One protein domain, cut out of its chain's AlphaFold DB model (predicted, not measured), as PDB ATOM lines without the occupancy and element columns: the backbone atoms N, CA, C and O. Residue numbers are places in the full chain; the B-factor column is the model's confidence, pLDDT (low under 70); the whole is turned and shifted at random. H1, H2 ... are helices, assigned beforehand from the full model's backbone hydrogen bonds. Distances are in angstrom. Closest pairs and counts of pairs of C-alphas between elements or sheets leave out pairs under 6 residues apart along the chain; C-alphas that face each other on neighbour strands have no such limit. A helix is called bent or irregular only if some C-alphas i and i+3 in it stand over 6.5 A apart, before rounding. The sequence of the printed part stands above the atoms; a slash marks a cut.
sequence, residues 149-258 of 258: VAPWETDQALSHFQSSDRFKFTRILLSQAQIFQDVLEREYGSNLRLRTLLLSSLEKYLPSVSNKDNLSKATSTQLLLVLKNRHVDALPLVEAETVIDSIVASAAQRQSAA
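Overview. This is residues 149 to 258 of the 258 residues of an uncharacterized protein of Rhodothermales bacterium (UniProt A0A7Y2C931). Two long helices, H6 in the core and H8, run side by side, and a third, H7, crosses H8. The short helices lie to one side and at one end of them: H3 crosses H6, H4 runs alongside H7, and H1 and H2 sit near the ends at which H6 and H8 begin. The printed part has 110 residues with eight named helices, H1 to H8 in order, and no named strand: all helix. It is compact, with a radius of gyration of the C-alphas of 13.1 A and spans of 39 by 32 by 23 A.

Along the chain. H1, residues 151 to 154, begins at C-alpha 151 (38.937, 14.804, 105.556). H2 is residues 156 to 161, H3 168 to 174, H4 177 to 184 and H5 187 to 190. H6, residues 192 to 208, is 25.5 A long; H7, residues 212 to 229, 26.4 A; H8, residues 237 to 256, 28.3 A, ending at C-alpha 256 (47.994, 17.425, 76.277). H2 and H6 are irregular: C-alphas 157 and 160 are 7.7 A apart, 204 and 207 7.1 A.

Arrangement. The hub, H6, touches H8 at a shallow tilt of 30 degrees, the same way; the closest C-alphas, of Ser 201 and Asp 245, are 5.4 A apart. H7 touches H8 at a steep 45 degrees, with C-alphas 219 and 248 closest at 5.5 A. Helix packing is part aligned, part crossed. Every O i to N i+4 pair is within hydrogen-bond range in H3, H4 and H8, but 11 of 13 in H6, 13 of 14 in H7 and 0 of 2 in H2, where 2 of 3 O i to N i+3 pairs are; H1 and H5 are too short for an i+4 pair.

Size, cuts and confidence. The farthest C-alphas, of Glu 153 and Ala 258, are 39.8 A apart. The printed part has no cut and no long link. Residues 257 to 258 have pLDDT under 70.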
ATOM      1  N   VAL A 149      44.074  17.543 106.243       97.62
ATOM      2  CA  VAL A 149      44.311  16.358 107.063       97.62
ATOM      3  C   VAL A 149      43.048  15.501 107.135       97.62
ATOM      4  O   VAL A 149      41.985  15.987 107.513       97.62
ATOM      5  N   ALA A 150      43.184  14.241 106.721       97.75
ATOM      6  CA  ALA A 150      42.208  13.161 106.834       97.75
ATOM      7  C   ALA A 150      40.734  13.619 106.757       97.75
ATOM      8  O   ALA A 150      39.978  13.424 107.708       97.75
ATOM      9  N   PRO A 151      40.282  14.230 105.642       97.81
ATOM     10  CA  PRO A 151      38.937  14.804 105.556       97.81
ATOM     11  C   PRO A 151      37.829  13.760 105.772       97.81
ATOM     12  O   PRO A 151      36.745  14.111 106.230       97.81
ATOM     13  N   TRP A 152      38.122  12.483 105.514       97.94
ATOM     14  CA  TRP A 152      37.252  11.341 105.804       97.94
ATOM     15  C   TRP A 152      36.972  11.124 107.299       97.94
ATOM     16  O   TRP A 152      35.964  10.518 107.636       97.94
ATOM     17  N   GLU A 153      37.818  11.626 108.203       96.75
ATOM     18  CA  GLU A 153      37.555  11.615 109.651       96.75
ATOM     19  C   GLU A 153      36.558  12.711 110.061       96.75
ATOM     20  O   GLU A 153      35.931  12.620 111.112       96.75
ATOM     21  N   THR A 154      36.411  13.756 109.238       95.81
ATOM     22  CA  THR A 154      35.453  14.851 109.468       95.81
ATOM     23  C   THR A 154      34.112  14.590 108.784       95.81
ATOM     24  O   THR A 154      33.067  14.937 109.328       95.81
ATOM     25  N   ASP A 155      34.126  13.995 107.589       96.44
ATOM     26  CA  ASP A 155      32.928  13.680 106.810       96.44
ATOM     27  C   ASP A 155      32.988  12.239 106.298       96.44
ATOM     28  O   ASP A 155      33.741  11.918 105.375       96.44
ATOM     29  N   GLN A 156      32.146  11.380 106.877       95.62
ATOM     30  CA  GLN A 156      32.082   9.953 106.560       95.62
ATOM     31  C   GLN A 156      31.758   9.683 105.084       95.62
ATOM     32  O   GLN A 156      32.129   8.634 104.565       95.62
ATOM     33  N   ALA A 157      31.109  10.619 104.380       95.88
ATOM     34  CA  ALA A 157      30.830  10.461 102.955       95.88
ATOM     35  C   ALA A 157      32.118  10.406 102.108       95.88
ATOM     36  O   ALA A 157      32.098   9.881 101.002       95.88
ATOM     37  N   LEU A 158      33.244  10.908 102.629       97.50
ATOM     38  CA  LEU A 158      34.557  10.874 101.980       97.50
ATOM     39  C   LEU A 158      35.370   9.613 102.324       97.50
ATOM     40  O   LEU A 158      36.566   9.569 102.030       97.50
ATOM     41  N   SER A 159      34.776   8.593 102.954       96.69
ATOM     42  CA  SER A 159      35.504   7.400 103.414       96.69
ATOM     43  C   SER A 159      36.190   6.619 102.294       96.69
ATOM     44  O   SER A 159      37.202   5.972 102.544       96.69
ATOM     45  N   HIS A 160      35.707   6.700 101.049       96.25
ATOM     46  CA  HIS A 160      36.380   6.081  99.897       96.25
ATOM     47  C   HIS A 160      37.724   6.735  99.554       96.25
ATOM     48  O   HIS A 160      38.523   6.142  98.836       96.25
ATOM     49  N   PHE A 161      38.018   7.915 100.109       96.94
ATOM     50  CA  PHE A 161      39.331   8.552 100.021       96.94
ATOM     51  C   PHE A 161      40.272   8.189 101.180       96.94
ATOM     52  O   PHE A 161      41.379   8.733 101.226       96.94
ATOM     53  N   GLN A 162      39.877   7.311 102.108       97.44
ATOM     54  CA  GLN A 162      40.705   6.938 103.254       97.44
ATOM     55  C   GLN A 162      42.086   6.422 102.821       97.44
ATOM     56  O   GLN A 162      42.233   5.692 101.844       97.44
ATOM     57  N   SER A 163      43.115   6.830 103.560       96.94
ATOM     58  CA  SER A 163      44.505   6.438 103.333       96.94
ATOM     59  C   SER A 163      45.245   6.322 104.660       96.94
ATOM     60  O   SER A 163      44.886   6.986 105.634       96.94
ATOM     61  N   SER A 164      46.306   5.514 104.690       96.75
ATOM     62  CA  SER A 164      47.256   5.489 105.807       96.75
ATOM     63  C   SER A 164      48.027   6.806 105.934       96.75
ATOM     64  O   SER A 164      48.424   7.180 107.035       96.75
ATOM     65  N   ASP A 165      48.220   7.534 104.829       97.12
ATOM     66  CA  ASP A 165      48.763   8.891 104.863       97.12
ATOM     67  C   ASP A 165      47.637   9.908 105.097       97.12
ATOM     68  O   ASP A 165      46.969  10.363 104.161       97.12
ATOM     69  N   ARG A 166      47.452  10.295 106.365       97.81
ATOM     70  CA  ARG A 166      46.480  11.325 106.773       97.81
ATOM     71  C   ARG A 166      46.720  12.674 106.089       97.81
ATOM     72  O   ARG A 166      45.779  13.450 105.965       97.81
ATOM     73  N   PHE A 167      47.931  12.952 105.605       98.00
ATOM     74  CA  PHE A 167      48.296  14.213 104.958       98.00
ATOM     75  C   PHE A 167      48.402  14.106 103.430       98.00
ATOM     76  O   PHE A 167      48.933  15.018 102.794       98.00
ATOM     77  N   LYS A 168      47.855  13.049 102.804       97.50
ATOM     78  CA  LYS A 168      47.926  12.871 101.338       97.50
ATOM     79  C   LYS A 168      47.475  14.117 100.560       97.50
ATOM     80  O   LYS A 168      48.148  14.570  99.639       97.50
ATOM     81  N   PHE A 169      46.380  14.748 100.992       98.00
ATOM     82  CA  PHE A 169      45.843  15.946 100.342       98.00
ATOM     83  C   PHE A 169      46.677  17.196 100.622       98.00
ATOM     84  O   PHE A 169      46.734  18.087  99.776       98.00
ATOM     85  N   THR A 170      47.394  17.244 101.748       97.44
ATOM     86  CA  THR A 170      48.395  18.283 102.019       97.44
ATOM     87  C   THR A 170      49.548  18.194 101.025       97.44
ATOM     88  O   THR A 170      49.980  19.220 100.502       97.44
ATOM     89  N   ARG A 171      50.010  16.975 100.714       96.44
ATOM     90  CA  ARG A 171      51.084  16.739  99.734       96.44
ATOM     91  C   ARG A 171      50.675  17.158  98.331       96.44
ATOM     92  O   ARG A 171      51.433  17.854  97.669       96.44
ATOM     93  N   ILE A 172      49.456  16.822  97.909       95.75
ATOM     94  CA  ILE A 172      48.926  17.260  96.609       95.75
ATOM     95  C   ILE A 172      48.842  18.789  96.558       95.75
ATOM     96  O   ILE A 172      49.348  19.408  95.622       95.75
ATOM     97  N   LEU A 173      48.257  19.403  97.590       95.31
ATOM     98  CA  LEU A 173      48.066  20.848  97.676       95.31
ATOM     99  C   LEU A 173      49.390  21.626  97.622       95.31
ATOM    100  O   LEU A 173      49.468  22.657  96.958       95.31
ATOM    101  N   LEU A 174      50.415  21.146  98.332       93.75
ATOM    102  CA  LEU A 174      51.722  21.800  98.426       93.75
ATOM    103  C   LEU A 174      52.733  21.311  97.389       93.75
ATOM    104  O   LEU A 174      53.820  21.876  97.313       93.75
ATOM    105  N   SER A 175      52.365  20.346  96.541       91.81
ATOM    106  CA  SER A 175      53.222  19.873  95.448       91.81
ATOM    107  C   SER A 175      53.674  21.017  94.534       91.81
ATOM    108  O   SER A 175      54.781  20.983  93.996       91.81
ATOM    109  N   GLN A 176      52.835  22.051  94.386       88.56
ATOM    110  CA  GLN A 176      53.105  23.262  93.616       88.56
ATOM    111  C   GLN A 176      52.495  24.489  94.293       88.56
ATOM    112  O   GLN A 176      51.357  24.462  94.764       88.56
ATOM    113  N   ALA A 177      53.219  25.611  94.261       86.81
ATOM    114  CA  ALA A 177      52.725  26.877  94.804       86.81
ATOM    115  C   ALA A 177      51.430  27.351  94.118       86.81
ATOM    116  O   ALA A 177      50.576  27.947  94.772       86.81
ATOM    117  N   GLN A 178      51.269  27.051  92.824       89.19
ATOM    118  CA  GLN A 178      50.087  27.423  92.054       89.19
ATOM    119  C   GLN A 178      48.829  26.668  92.506       89.19
ATOM    120  O   GLN A 178      47.782  27.290  92.650       89.19
ATOM    121  N   ILE A 179      48.932  25.365  92.802       92.56
ATOM    122  CA  ILE A 179      47.800  24.568  93.310       92.56
ATOM    123  C   ILE A 179      47.319  25.132  94.641       92.56
ATOM    124  O   ILE A 179      46.120  25.328  94.837       92.56
ATOM    125  N   PHE A 180      48.248  25.449  95.544       91.00
ATOM    126  CA  PHE A 180      47.899  26.095  96.801       91.00
ATOM    127  C   PHE A 180      47.103  27.385  96.563       91.00
ATOM    128  O   PHE A 180      46.042  27.567  97.158       91.00
ATOM    129  N   GLN A 181      47.567  28.252  95.661       88.12
ATOM    130  CA  GLN A 181      46.873  29.497  95.345       88.12
ATOM    131  C   GLN A 181      45.475  29.246  94.762       88.12
ATOM    132  O   GLN A 181      44.483  29.807  95.227       88.12
ATOM    133  N   ASP A 182      45.387  28.387  93.754       90.25
ATOM    134  CA  ASP A 182      44.163  28.165  92.995       90.25
ATOM    135  C   ASP A 182      43.094  27.413  93.771       90.25
ATOM    136  O   ASP A 182      41.917  27.630  93.499       90.25
ATOM    137  N   VAL A 183      43.482  26.559  94.719       91.56
ATOM    138  CA  VAL A 183      42.545  25.832  95.574       91.56
ATOM    139  C   VAL A 183      42.193  26.675  96.787       91.56
ATOM    140  O   VAL A 183      41.020  26.930  97.042       91.56
ATOM    141  N   LEU A 184      43.189  27.109  97.559       87.69
ATOM    142  CA  LEU A 184      42.944  27.678  98.873       87.69
ATOM    143  C   LEU A 184      42.611  29.175  98.826       87.69
ATOM    144  O   LEU A 184      41.717  29.594  99.550       87.69
ATOM    145  N   GLU A 185      43.202  30.009  97.971       82.88
ATOM    146  CA  GLU A 185      42.826  31.441  97.944       82.88
ATOM    147  C   GLU A 185      41.417  31.706  97.373       82.88
ATOM    148  O   GLU A 185      40.969  32.852  97.331       82.88
ATOM    149  N   ARG A 186      40.688  30.659  96.970       83.56
ATOM    150  CA  ARG A 186      39.316  30.736  96.456       83.56
ATOM    151  C   ARG A 186      38.282  30.404  97.529       83.56
ATOM    152  O   ARG A 186      38.542  29.654  98.467       83.56
ATOM    153  N   GLU A 187      37.073  30.930  97.348       80.69
ATOM    154  CA  GLU A 187      35.947  30.732  98.271       80.69
ATOM    155  C   GLU A 187      35.580  29.247  98.428       80.69
ATOM    156  O   GLU A 187      35.521  28.737  99.551       80.69
ATOM    157  N   TYR A 188      35.471  28.518  97.310       86.69
ATOM    158  CA  TYR A 188      35.208  27.074  97.308       86.69
ATOM    159  C   TYR A 188      36.299  26.260  98.014       86.69
ATOM    160  O   TYR A 188      36.029  25.167  98.510       86.69
ATOM    161  N   GLY A 189      37.517  26.800  98.114       87.44
ATOM    162  CA  GLY A 189      38.634  26.192  98.826       87.44
ATOM    163  C   GLY A 189      38.371  25.986 100.311       87.44
ATOM    164  O   GLY A 189      39.031  25.162 100.937       87.44
ATOM    165  N   SER A 190      37.403  26.699 100.887       86.38
ATOM    166  CA  SER A 190      36.994  26.525 102.284       86.38
ATOM    167  C   SER A 190      36.034  25.350 102.475       86.38
ATOM    168  O   SER A 190      36.033  24.735 103.543       86.38
ATOM    169  N   ASN A 191      35.286  24.965 101.436       92.19
ATOM    170  CA  ASN A 191      34.373  23.828 101.480       92.19
ATOM    171  C   ASN A 191      35.163  22.507 101.482       92.19
ATOM    172  O   ASN A 191      35.959  22.242 100.582       92.19
ATOM    173  N   LEU A 192      34.953  21.683 102.513       94.62
ATOM    174  CA  LEU A 192      35.685  20.431 102.723       94.62
ATOM    175  C   LEU A 192      35.503  19.432 101.575       94.62
ATOM    176  O   LEU A 192      36.496  18.877 101.103       94.62
ATOM    177  N   ARG A 193      34.274  19.247 101.084       95.75
ATOM    178  CA  ARG A 193      33.981  18.317  99.985       95.75
ATOM    179  C   ARG A 193      34.595  18.805  98.685       95.75
ATOM    180  O   ARG A 193      35.397  18.086  98.102       95.75
ATOM    181  N   LEU A 194      34.303  20.043  98.275       95.19
ATOM    182  CA  LEU A 194      34.816  20.585  97.009       95.19
ATOM    183  C   LEU A 194      36.346  20.575  96.962       95.19
ATOM    184  O   LEU A 194      36.925  20.152  95.967       95.19
ATOM    185  N   ARG A 195      37.005  20.984  98.055       95.81
ATOM    186  CA  ARG A 195      38.466  20.936  98.169       95.81
ATOM    187  C   ARG A 195      39.001  19.512  98.027       95.81
ATOM    188  O   ARG A 195      39.963  19.307  97.295       95.81
ATOM    189  N   THR A 196      38.393  18.545  98.713       97.62
ATOM    190  CA  THR A 196      38.837  17.143  98.683       97.62
ATOM    191  C   THR A 196      38.689  16.543  97.287       97.62
ATOM    192  O   THR A 196      39.646  15.985  96.757       97.62
ATOM    193  N   LEU A 197      37.523  16.729  96.662       97.50
ATOM    194  CA  LEU A 197      37.236  16.246  95.311       97.50
ATOM    195  C   LEU A 197      38.178  16.868  94.274       97.50
ATOM    196  O   LEU A 197      38.734  16.163  93.435       97.50
ATOM    197  N   LEU A 198      38.415  18.180  94.368       97.00
ATOM    198  CA  LEU A 198      39.325  18.886  93.471       97.00
ATOM    199  C   LEU A 198      40.766  18.383  93.609       97.00
ATOM    200  O   LEU A 198      41.404  18.100  92.601       97.00
ATOM    201  N   LEU A 199      41.278  18.243  94.835       97.50
ATOM    202  CA  LEU A 199      42.632  17.729  95.057       97.50
ATOM    203  C   LEU A 199      42.768  16.275  94.589       97.50
ATOM    204  O   LEU A 199      43.768  15.944  93.961       97.50
ATOM    205  N   SER A 200      41.757  15.433  94.827       97.75
ATOM    206  CA  SER A 200      41.752  14.046  94.348       97.75
ATOM    207  C   SER A 200      41.784  13.963  92.823       97.75
ATOM    208  O   SER A 200      42.511  13.150  92.261       97.75
ATOM    209  N   SER A 201      41.012  14.807  92.135       97.62
ATOM    210  CA  SER A 201      41.015  14.810  90.674       97.62
ATOM    211  C   SER A 201      42.312  15.405  90.111       97.62
ATOM    212  O   SER A 201      42.888  14.863  89.170       97.62
ATOM    213  N   LEU A 202      42.863  16.456  90.730       96.50
ATOM    214  CA  LEU A 202      44.179  16.980  90.353       96.50
ATOM    215  C   LEU A 202      45.270  15.910  90.482       96.50
ATOM    216  O   LEU A 202      46.053  15.750  89.552       96.50
ATOM    217  N   GLU A 203      45.309  15.138  91.571       95.88
ATOM    218  CA  GLU A 203      46.267  14.032  91.742       95.88
ATOM    219  C   GLU A 203      46.244  13.048  90.561       95.88
ATOM    220  O   GLU A 203      47.299  12.683  90.043       95.88
ATOM    221  N   LYS A 204      45.046  12.688  90.085       96.25
ATOM    222  CA  LYS A 204      44.836  11.775  88.953       96.25
ATOM    223  C   LYS A 204      45.388  12.317  87.628       96.25
ATOM    224  O   LYS A 204      45.944  11.546  86.848       96.25
ATOM    225  N   TYR A 205      45.245  13.618  87.362       96.25
ATOM    226  CA  TYR A 205      45.566  14.218  86.054       96.25
ATOM    227  C   TYR A 205      46.888  14.998  86.005       96.25
ATOM    228  O   TYR A 205      47.418  15.254  84.925       96.25
ATOM    229  N   LEU A 206      47.474  15.359  87.145       93.38
ATOM    230  CA  LEU A 206      48.773  16.036  87.191       93.38
ATOM    231  C   LEU A 206      49.905  15.268  86.477       93.38
ATOM    232  O   LEU A 206      50.743  15.927  85.858       93.38
ATOM    233  N   PRO A 207      49.977  13.921  86.522       92.56
ATOM    234  CA  PRO A 207      50.987  13.170  85.777       92.56
ATOM    235  C   PRO A 207      50.799  13.191  84.253       92.56
ATOM    236  O   PRO A 207      51.762  12.937  83.535       92.56
ATOM    237  N   SER A 208      49.594  13.479  83.744       91.25
ATOM    238  CA  SER A 208      49.287  13.418  82.305       91.25
ATOM    239  C   SER A 208      49.518  14.734  81.556       91.25
ATOM    240  O   SER A 208      49.264  14.806  80.353       91.25
ATOM    241  N   VAL A 209      49.959  15.787  82.248       88.44
ATOM    242  CA  VAL A 209      50.185  17.116  81.667       88.44
ATOM    243  C   VAL A 209      51.643  17.540  81.807       88.44
ATOM    244  O   VAL A 209      52.285  17.309  82.832       88.44
ATOM    245  N   SER A 210      52.163  18.211  80.779       84.44
ATOM    246  CA  SER A 210      53.507  18.796  80.795       84.44
ATOM    247  C   SER A 210      53.567  20.045  81.683       84.44
ATOM    248  O   SER A 210      54.525  20.233  82.432       84.44
ATOM    249  N   ASN A 211      52.517  20.877  81.650       85.25
ATOM    250  CA  ASN A 211      52.406  22.101  82.438       85.25
ATOM    251  C   ASN A 211      51.333  21.980  83.529       85.25
ATOM    252  O   ASN A 211      50.169  22.336  83.359       85.25
ATOM    253  N   LYS A 212      51.761  21.500  84.691       86.75
ATOM    254  CA  LYS A 212      50.901  21.289  85.857       86.75
ATOM    255  C   LYS A 212      50.286  22.583  86.425       86.75
ATOM    256  O   LYS A 212      49.138  22.562  86.874       86.75
ATOM    257  N   ASP A 213      50.995  23.713  86.349       86.62
ATOM    258  CA  ASP A 213      50.485  25.019  86.793       86.62
ATOM    259  C   ASP A 213      49.283  25.464  85.944       86.62
ATOM    260  O   ASP A 213      48.288  25.973  86.468       86.62
ATOM    261  N   ASN A 214      49.343  25.245  84.628       89.69
ATOM    262  CA  ASN A 214      48.237  25.570  83.734       89.69
ATOM    263  C   ASN A 214      47.005  24.706  84.019       89.69
ATOM    264  O   ASN A 214      45.882  25.209  83.925       89.69
ATOM    265  N   LEU A 215      47.171  23.425  84.376       92.25
ATOM    266  CA  LEU A 215      46.054  22.538  84.735       92.25
ATOM    267  C   LEU A 215      45.269  23.092  85.922       92.25
ATOM    268  O   LEU A 215      44.047  23.240  85.838       92.25
ATOM    269  N   SER A 216      45.978  23.463  86.986       91.94
ATOM    270  CA  SER A 216      45.392  24.072  88.181       91.94
ATOM    271  C   SER A 216      44.620  25.356  87.854       91.94
ATOM    272  O   SER A 216      43.437  25.480  88.193       91.94
ATOM    273  N   LYS A 217      45.238  26.279  87.104       92.00
ATOM    274  CA  LYS A 217      44.622  27.564  86.728       92.00
ATOM    275  C   LYS A 217      43.363  27.387  85.884       92.00
ATOM    276  O   LYS A 217      42.337  28.027  86.145       92.00
ATOM    277  N   ALA A 218      43.433  26.530  84.865       92.06
ATOM    278  CA  ALA A 218      42.314  26.262  83.966       92.06
ATOM    279  C   ALA A 218      41.142  25.628  84.724       92.06
ATOM    280  O   ALA A 218      40.006  26.094  84.606       92.06
ATOM    281  N   THR A 219      41.435  24.637  85.568       93.12
ATOM    282  CA  THR A 219      40.449  23.974  86.426       93.12
ATOM    283  C   THR A 219      39.779  24.965  87.374       93.12
ATOM    284  O   THR A 219      38.554  25.035  87.423       93.12
ATOM    285  N   SER A 220      40.563  25.789  88.076       91.56
ATOM    286  CA  SER A 220      40.054  26.799  89.015       91.56
ATOM    287  C   SER A 220      39.137  27.814  88.329       91.56
ATOM    288  O   SER A 220      38.076  28.159  88.854       91.56
ATOM    289  N   THR A 221      39.506  28.246  87.121       91.50
ATOM    290  CA  THR A 221      38.702  29.174  86.316       91.50
ATOM    291  C   THR A 221      37.365  28.551  85.920       91.50
ATOM    292  O   THR A 221      36.318  29.174  86.088       91.50
ATOM    293  N   GLN A 222      37.377  27.310  85.432       90.81
ATOM    294  CA  GLN A 222      36.155  26.621  85.023       90.81
ATOM    295  C   GLN A 222      35.255  26.264  86.199       90.81
ATOM    296  O   GLN A 222      34.051  26.489  86.123       90.81
ATOM    297  N   LEU A 223      35.820  25.767  87.299       91.00
ATOM    298  CA  LEU A 223      35.057  25.442  88.499       91.00
ATOM    299  C   LEU A 223      34.326  26.674  89.040       91.00
ATOM    300  O   LEU A 223      33.154  26.581  89.394       91.00
ATOM    301  N   LEU A 224      34.969  27.848  89.026       88.81
ATOM    302  CA  LEU A 224      34.326  29.100  89.425       88.81
ATOM    303  C   LEU A 224      33.144  29.468  88.513       88.81
ATOM    304  O   LEU A 224      32.119  29.940  89.000       88.81
ATOM    305  N   LEU A 225      33.271  29.260  87.199       88.38
ATOM    306  CA  LEU A 225      32.175  29.492  86.251       88.38
ATOM    307  C   LEU A 225      31.014  28.523  86.482       88.38
ATOM    308  O   LEU A 225      29.858  28.933  86.413       88.38
ATOM    309  N   VAL A 226      31.306  27.256  86.776       87.69
ATOM    310  CA  VAL A 226      30.270  26.260  87.060       87.69
ATOM    311  C   VAL A 226      29.571  26.583  88.377       87.69
ATOM    312  O   VAL A 226      28.350  26.636  88.382       87.69
ATOM    313  N   LEU A 227      30.303  26.894  89.451       86.31
ATOM    314  CA  LEU A 227      29.728  27.247  90.758       86.31
ATOM    315  C   LEU A 227      28.798  28.466  90.708       86.31
ATOM    316  O   LEU A 227      27.822  28.529  91.447       86.31
ATOM    317  N   LYS A 228      29.073  29.430  89.822       83.62
ATOM    318  CA  LYS A 228      28.204  30.601  89.622       83.62
ATOM    319  C   LYS A 228      26.867  30.269  88.959       83.62
ATOM    320  O   LYS A 228      25.912  31.011  89.146       83.62
ATOM    321  N   ASN A 229      26.812  29.197  88.171       79.25
ATOM    322  CA  ASN A 229      25.637  28.827  87.375       79.25
ATOM    323  C   ASN A 229      24.935  27.563  87.893       79.25
ATOM    324  O   ASN A 229      23.789  27.295  87.544       79.25
ATOM    325  N   ARG A 230      25.630  26.765  88.701       77.12
ATOM    326  CA  ARG A 230      25.185  25.494  89.259       77.12
ATOM    327  C   ARG A 230      25.689  25.421  90.694       77.12
ATOM    328  O   ARG A 230      26.890  25.520  90.923       77.12
ATOM    329  N   HIS A 231      24.788  25.195  91.644       80.31
ATOM    330  CA  HIS A 231      25.120  24.995  93.058       80.31
ATOM    331  C   HIS A 231      25.802  23.632  93.275       80.31
ATOM    332  O   HIS A 231      25.218  22.713  93.841       80.31
ATOM    333  N   VAL A 232      27.021  23.453  92.746       81.25
ATOM    334  CA  VAL A 232      27.789  22.193  92.843       81.25
ATOM    335  C   VAL A 232      28.069  21.828  94.301       81.25
ATOM    336  O   VAL A 232      28.146  20.654  94.643       81.25
ATOM    337  N   ASP A 233      28.170  22.829  95.168       81.69
ATOM    338  CA  ASP A 233      28.277  22.696  96.618       81.69
ATOM    339  C   ASP A 233      27.036  22.078  97.286       81.69
ATOM    340  O   ASP A 233      27.162  21.517  98.374       81.69
ATOM    341  N   ALA A 234      25.874  22.138  96.632       85.88
ATOM    342  CA  ALA A 234      24.620  21.547  97.097       85.88
ATOM    343  C   ALA A 234      24.314  20.169  96.478       85.88
ATOM    344  O   ALA A 234      23.318  19.545  96.844       85.88
ATOM    345  N   LEU A 235      25.138  19.681  95.541       89.00
ATOM    346  CA  LEU A 235      24.926  18.378  94.908       89.00
ATOM    347  C   LEU A 235      25.263  17.212  95.856       89.00
ATOM    348  O   LEU A 235      26.129  17.344  96.731       89.00
ATOM    349  N   PRO A 236      24.652  16.028  95.648       92.94
ATOM    350  CA  PRO A 236      25.130  14.787  96.246       92.94
ATOM    351  C   PRO A 236      26.609  14.551  95.922       92.94
ATOM    352  O   PRO A 236      27.075  14.877  94.831       92.94
ATOM    353  N   LEU A 237      27.352  13.946  96.854       92.88
ATOM    354  CA  LEU A 237      28.811  13.836  96.752       92.88
ATOM    355  C   LEU A 237      29.278  13.172  95.446       92.88
ATOM    356  O   LEU A 237      30.186  13.684  94.803       92.88
ATOM    357  N   VAL A 238      28.627  12.080  95.035       94.31
ATOM    358  CA  VAL A 238      28.961  11.339  93.804       94.31
ATOM    359  C   VAL A 238      28.760  12.201  92.552       94.31
ATOM    360  O   VAL A 238      29.574  12.177  91.626       94.31
ATOM    361  N   GLU A 239      27.697  13.007  92.524       94.12
ATOM    362  CA  GLU A 239      27.434  13.927  91.415       94.12
ATOM    363  C   GLU A 239      28.444  15.076  91.397       94.12
ATOM    364  O   GLU A 239      28.964  15.422  90.335       94.12
ATOM    365  N   ALA A 240      28.760  15.646  92.564       94.75
ATOM    366  CA  ALA A 240      29.780  16.683  92.690       94.75
ATOM    367  C   ALA A 240      31.160  16.171  92.248       94.75
ATOM    368  O   ALA A 240      31.869  16.872  91.527       94.75
ATOM    369  N   GLU A 241      31.517  14.941  92.629       95.88
ATOM    370  CA  GLU A 241      32.753  14.269  92.219       95.88
ATOM    371  C   GLU A 241      32.808  14.105  90.703       95.88
ATOM    372  O   GLU A 241      33.779  14.527  90.081       95.88
ATOM    373  N   THR A 242      31.729  13.607  90.095       96.19
ATOM    374  CA  THR A 242      31.624  13.454  88.637       96.19
ATOM    375  C   THR A 242      31.798  14.793  87.917       96.19
ATOM    376  O   THR A 242      32.545  14.891  86.941       96.19
ATOM    377  N   VAL A 243      31.141  15.853  88.402       95.25
ATOM    378  CA  VAL A 243      31.256  17.193  87.811       95.25
ATOM    379  C   VAL A 243      32.688  17.713  87.927       95.25
ATOM    380  O   VAL A 243      33.253  18.151  86.926       95.25
ATOM    381  N   ILE A 244      33.294  17.649  89.113       95.88
ATOM    382  CA  ILE A 244      34.657  18.145  89.335       95.88
ATOM    383  C   ILE A 244      35.667  17.351  88.504       95.88
ATOM    384  O   ILE A 244      36.491  17.969  87.831       95.88
ATOM    385  N   ASP A 245      35.566  16.019  88.476       97.25
ATOM    386  CA  ASP A 245      36.469  15.172  87.692       97.25
ATOM    387  C   ASP A 245      36.370  15.489  86.200       97.25
ATOM    388  O   ASP A 245      37.390  15.655  85.533       97.25
ATOM    389  N   SER A 246      35.151  15.700  85.689       96.19
ATOM    390  CA  SER A 246      34.954  16.078  84.286       96.19
ATOM    391  C   SER A 246      35.606  17.424  83.932       96.19
ATOM    392  O   SER A 246      36.161  17.567  82.838       96.19
ATOM    393  N   ILE A 247      35.598  18.399  84.852       95.62
ATOM    394  CA  ILE A 247      36.247  19.703  84.658       95.62
ATOM    395  C   ILE A 247      37.766  19.527  84.572       95.62
ATOM    396  O   ILE A 247      38.381  20.029  83.628       95.62
ATOM    397  N   VAL A 248      38.367  18.795  85.516       96.69
ATOM    398  CA  VAL A 248      39.826  18.587  85.548       96.69
ATOM    399  C   VAL A 248      40.280  17.782  84.331       96.69
ATOM    400  O   VAL A 248      41.232  18.173  83.658       96.69
ATOM    401  N   ALA A 249      39.556  16.715  83.979       96.25
ATOM    402  CA  ALA A 249      39.826  15.899  82.800       96.25
ATOM    403  C   ALA A 249      39.800  16.732  81.507       96.25
ATOM    404  O   ALA A 249      40.726  16.667  80.698       96.25
ATOM    405  N   SER A 250      38.777  17.577  81.338       94.19
ATOM    406  CA  SER A 250      38.648  18.470  80.176       94.19
ATOM    407  C   SER A 250      39.755  19.530  80.123       94.19
ATOM    408  O   SER A 250      40.171  19.970  79.047       94.19
ATOM    409  N   ALA A 251      40.224  20.004  81.280       93.88
ATOM    410  CA  ALA A 251      41.365  20.910  81.368       93.88
ATOM    411  C   ALA A 251      42.683  20.205  81.009       93.88
ATOM    412  O   ALA A 251      43.480  20.780  80.269       93.88
ATOM    413  N   ALA A 252      42.876  18.962  81.456       93.44
ATOM    414  CA  ALA A 252      44.055  18.159  81.150       93.44
ATOM    415  C   ALA A 252      44.144  17.817  79.656       93.44
ATOM    416  O   ALA A 252      45.171  18.074  79.034       93.44
ATOM    417  N   GLN A 253      43.050  17.344  79.047       91.50
ATOM    418  CA  GLN A 253      43.001  17.001  77.618       91.50
ATOM    419  C   GLN A 253      43.406  18.170  76.711       91.50
ATOM    420  O   GLN A 253      44.180  17.988  75.773       91.50
ATOM    421  N   ARG A 254      42.936  19.388  77.009       88.38
ATOM    422  CA  ARG A 254      43.297  20.591  76.238       88.38
ATOM    423  C   ARG A 254      44.771  20.970  76.350       88.38
ATOM    424  O   ARG A 254      45.269  21.654  75.470       88.38
ATOM    425  N   GLN A 255      45.450  20.554  77.417       82.62
ATOM    426  CA  GLN A 255      46.874  20.827  77.622       82.62
ATOM    427  C   GLN A 255      47.773  19.734  77.067       82.62
ATOM    428  O   GLN A 255      48.913  20.018  76.733       82.62
ATOM    429  N   SER A 256      47.279  18.504  76.961       75.69
ATOM    430  CA  SER A 256      47.994  17.425  76.277       75.69
ATOM    431  C   SER A 256      47.910  17.545  74.749       75.69
ATOM    432  O   SER A 256      48.739  16.969  74.054       75.69
ATOM    433  N   ALA A 257      46.907  18.259  74.224       65.25
ATOM    434  CA  ALA A 257      46.705  18.489  72.790       65.25
ATOM    435  C   ALA A 257      47.397  19.756  72.240       65.25
ATOM    436  O   ALA A 257      47.327  19.996  71.035       65.25
ATOM    437  N   ALA A 258      48.009  20.566  73.109       56.12
ATOM    438  CA  ALA A 258      48.687  21.826  72.787       56.12
ATOM    439  C   ALA A 258      50.205  21.684  72.948       56.12
ATOM    440  O   ALA A 258      50.929  22.317  72.149       56.12
TER     441      ALA A 258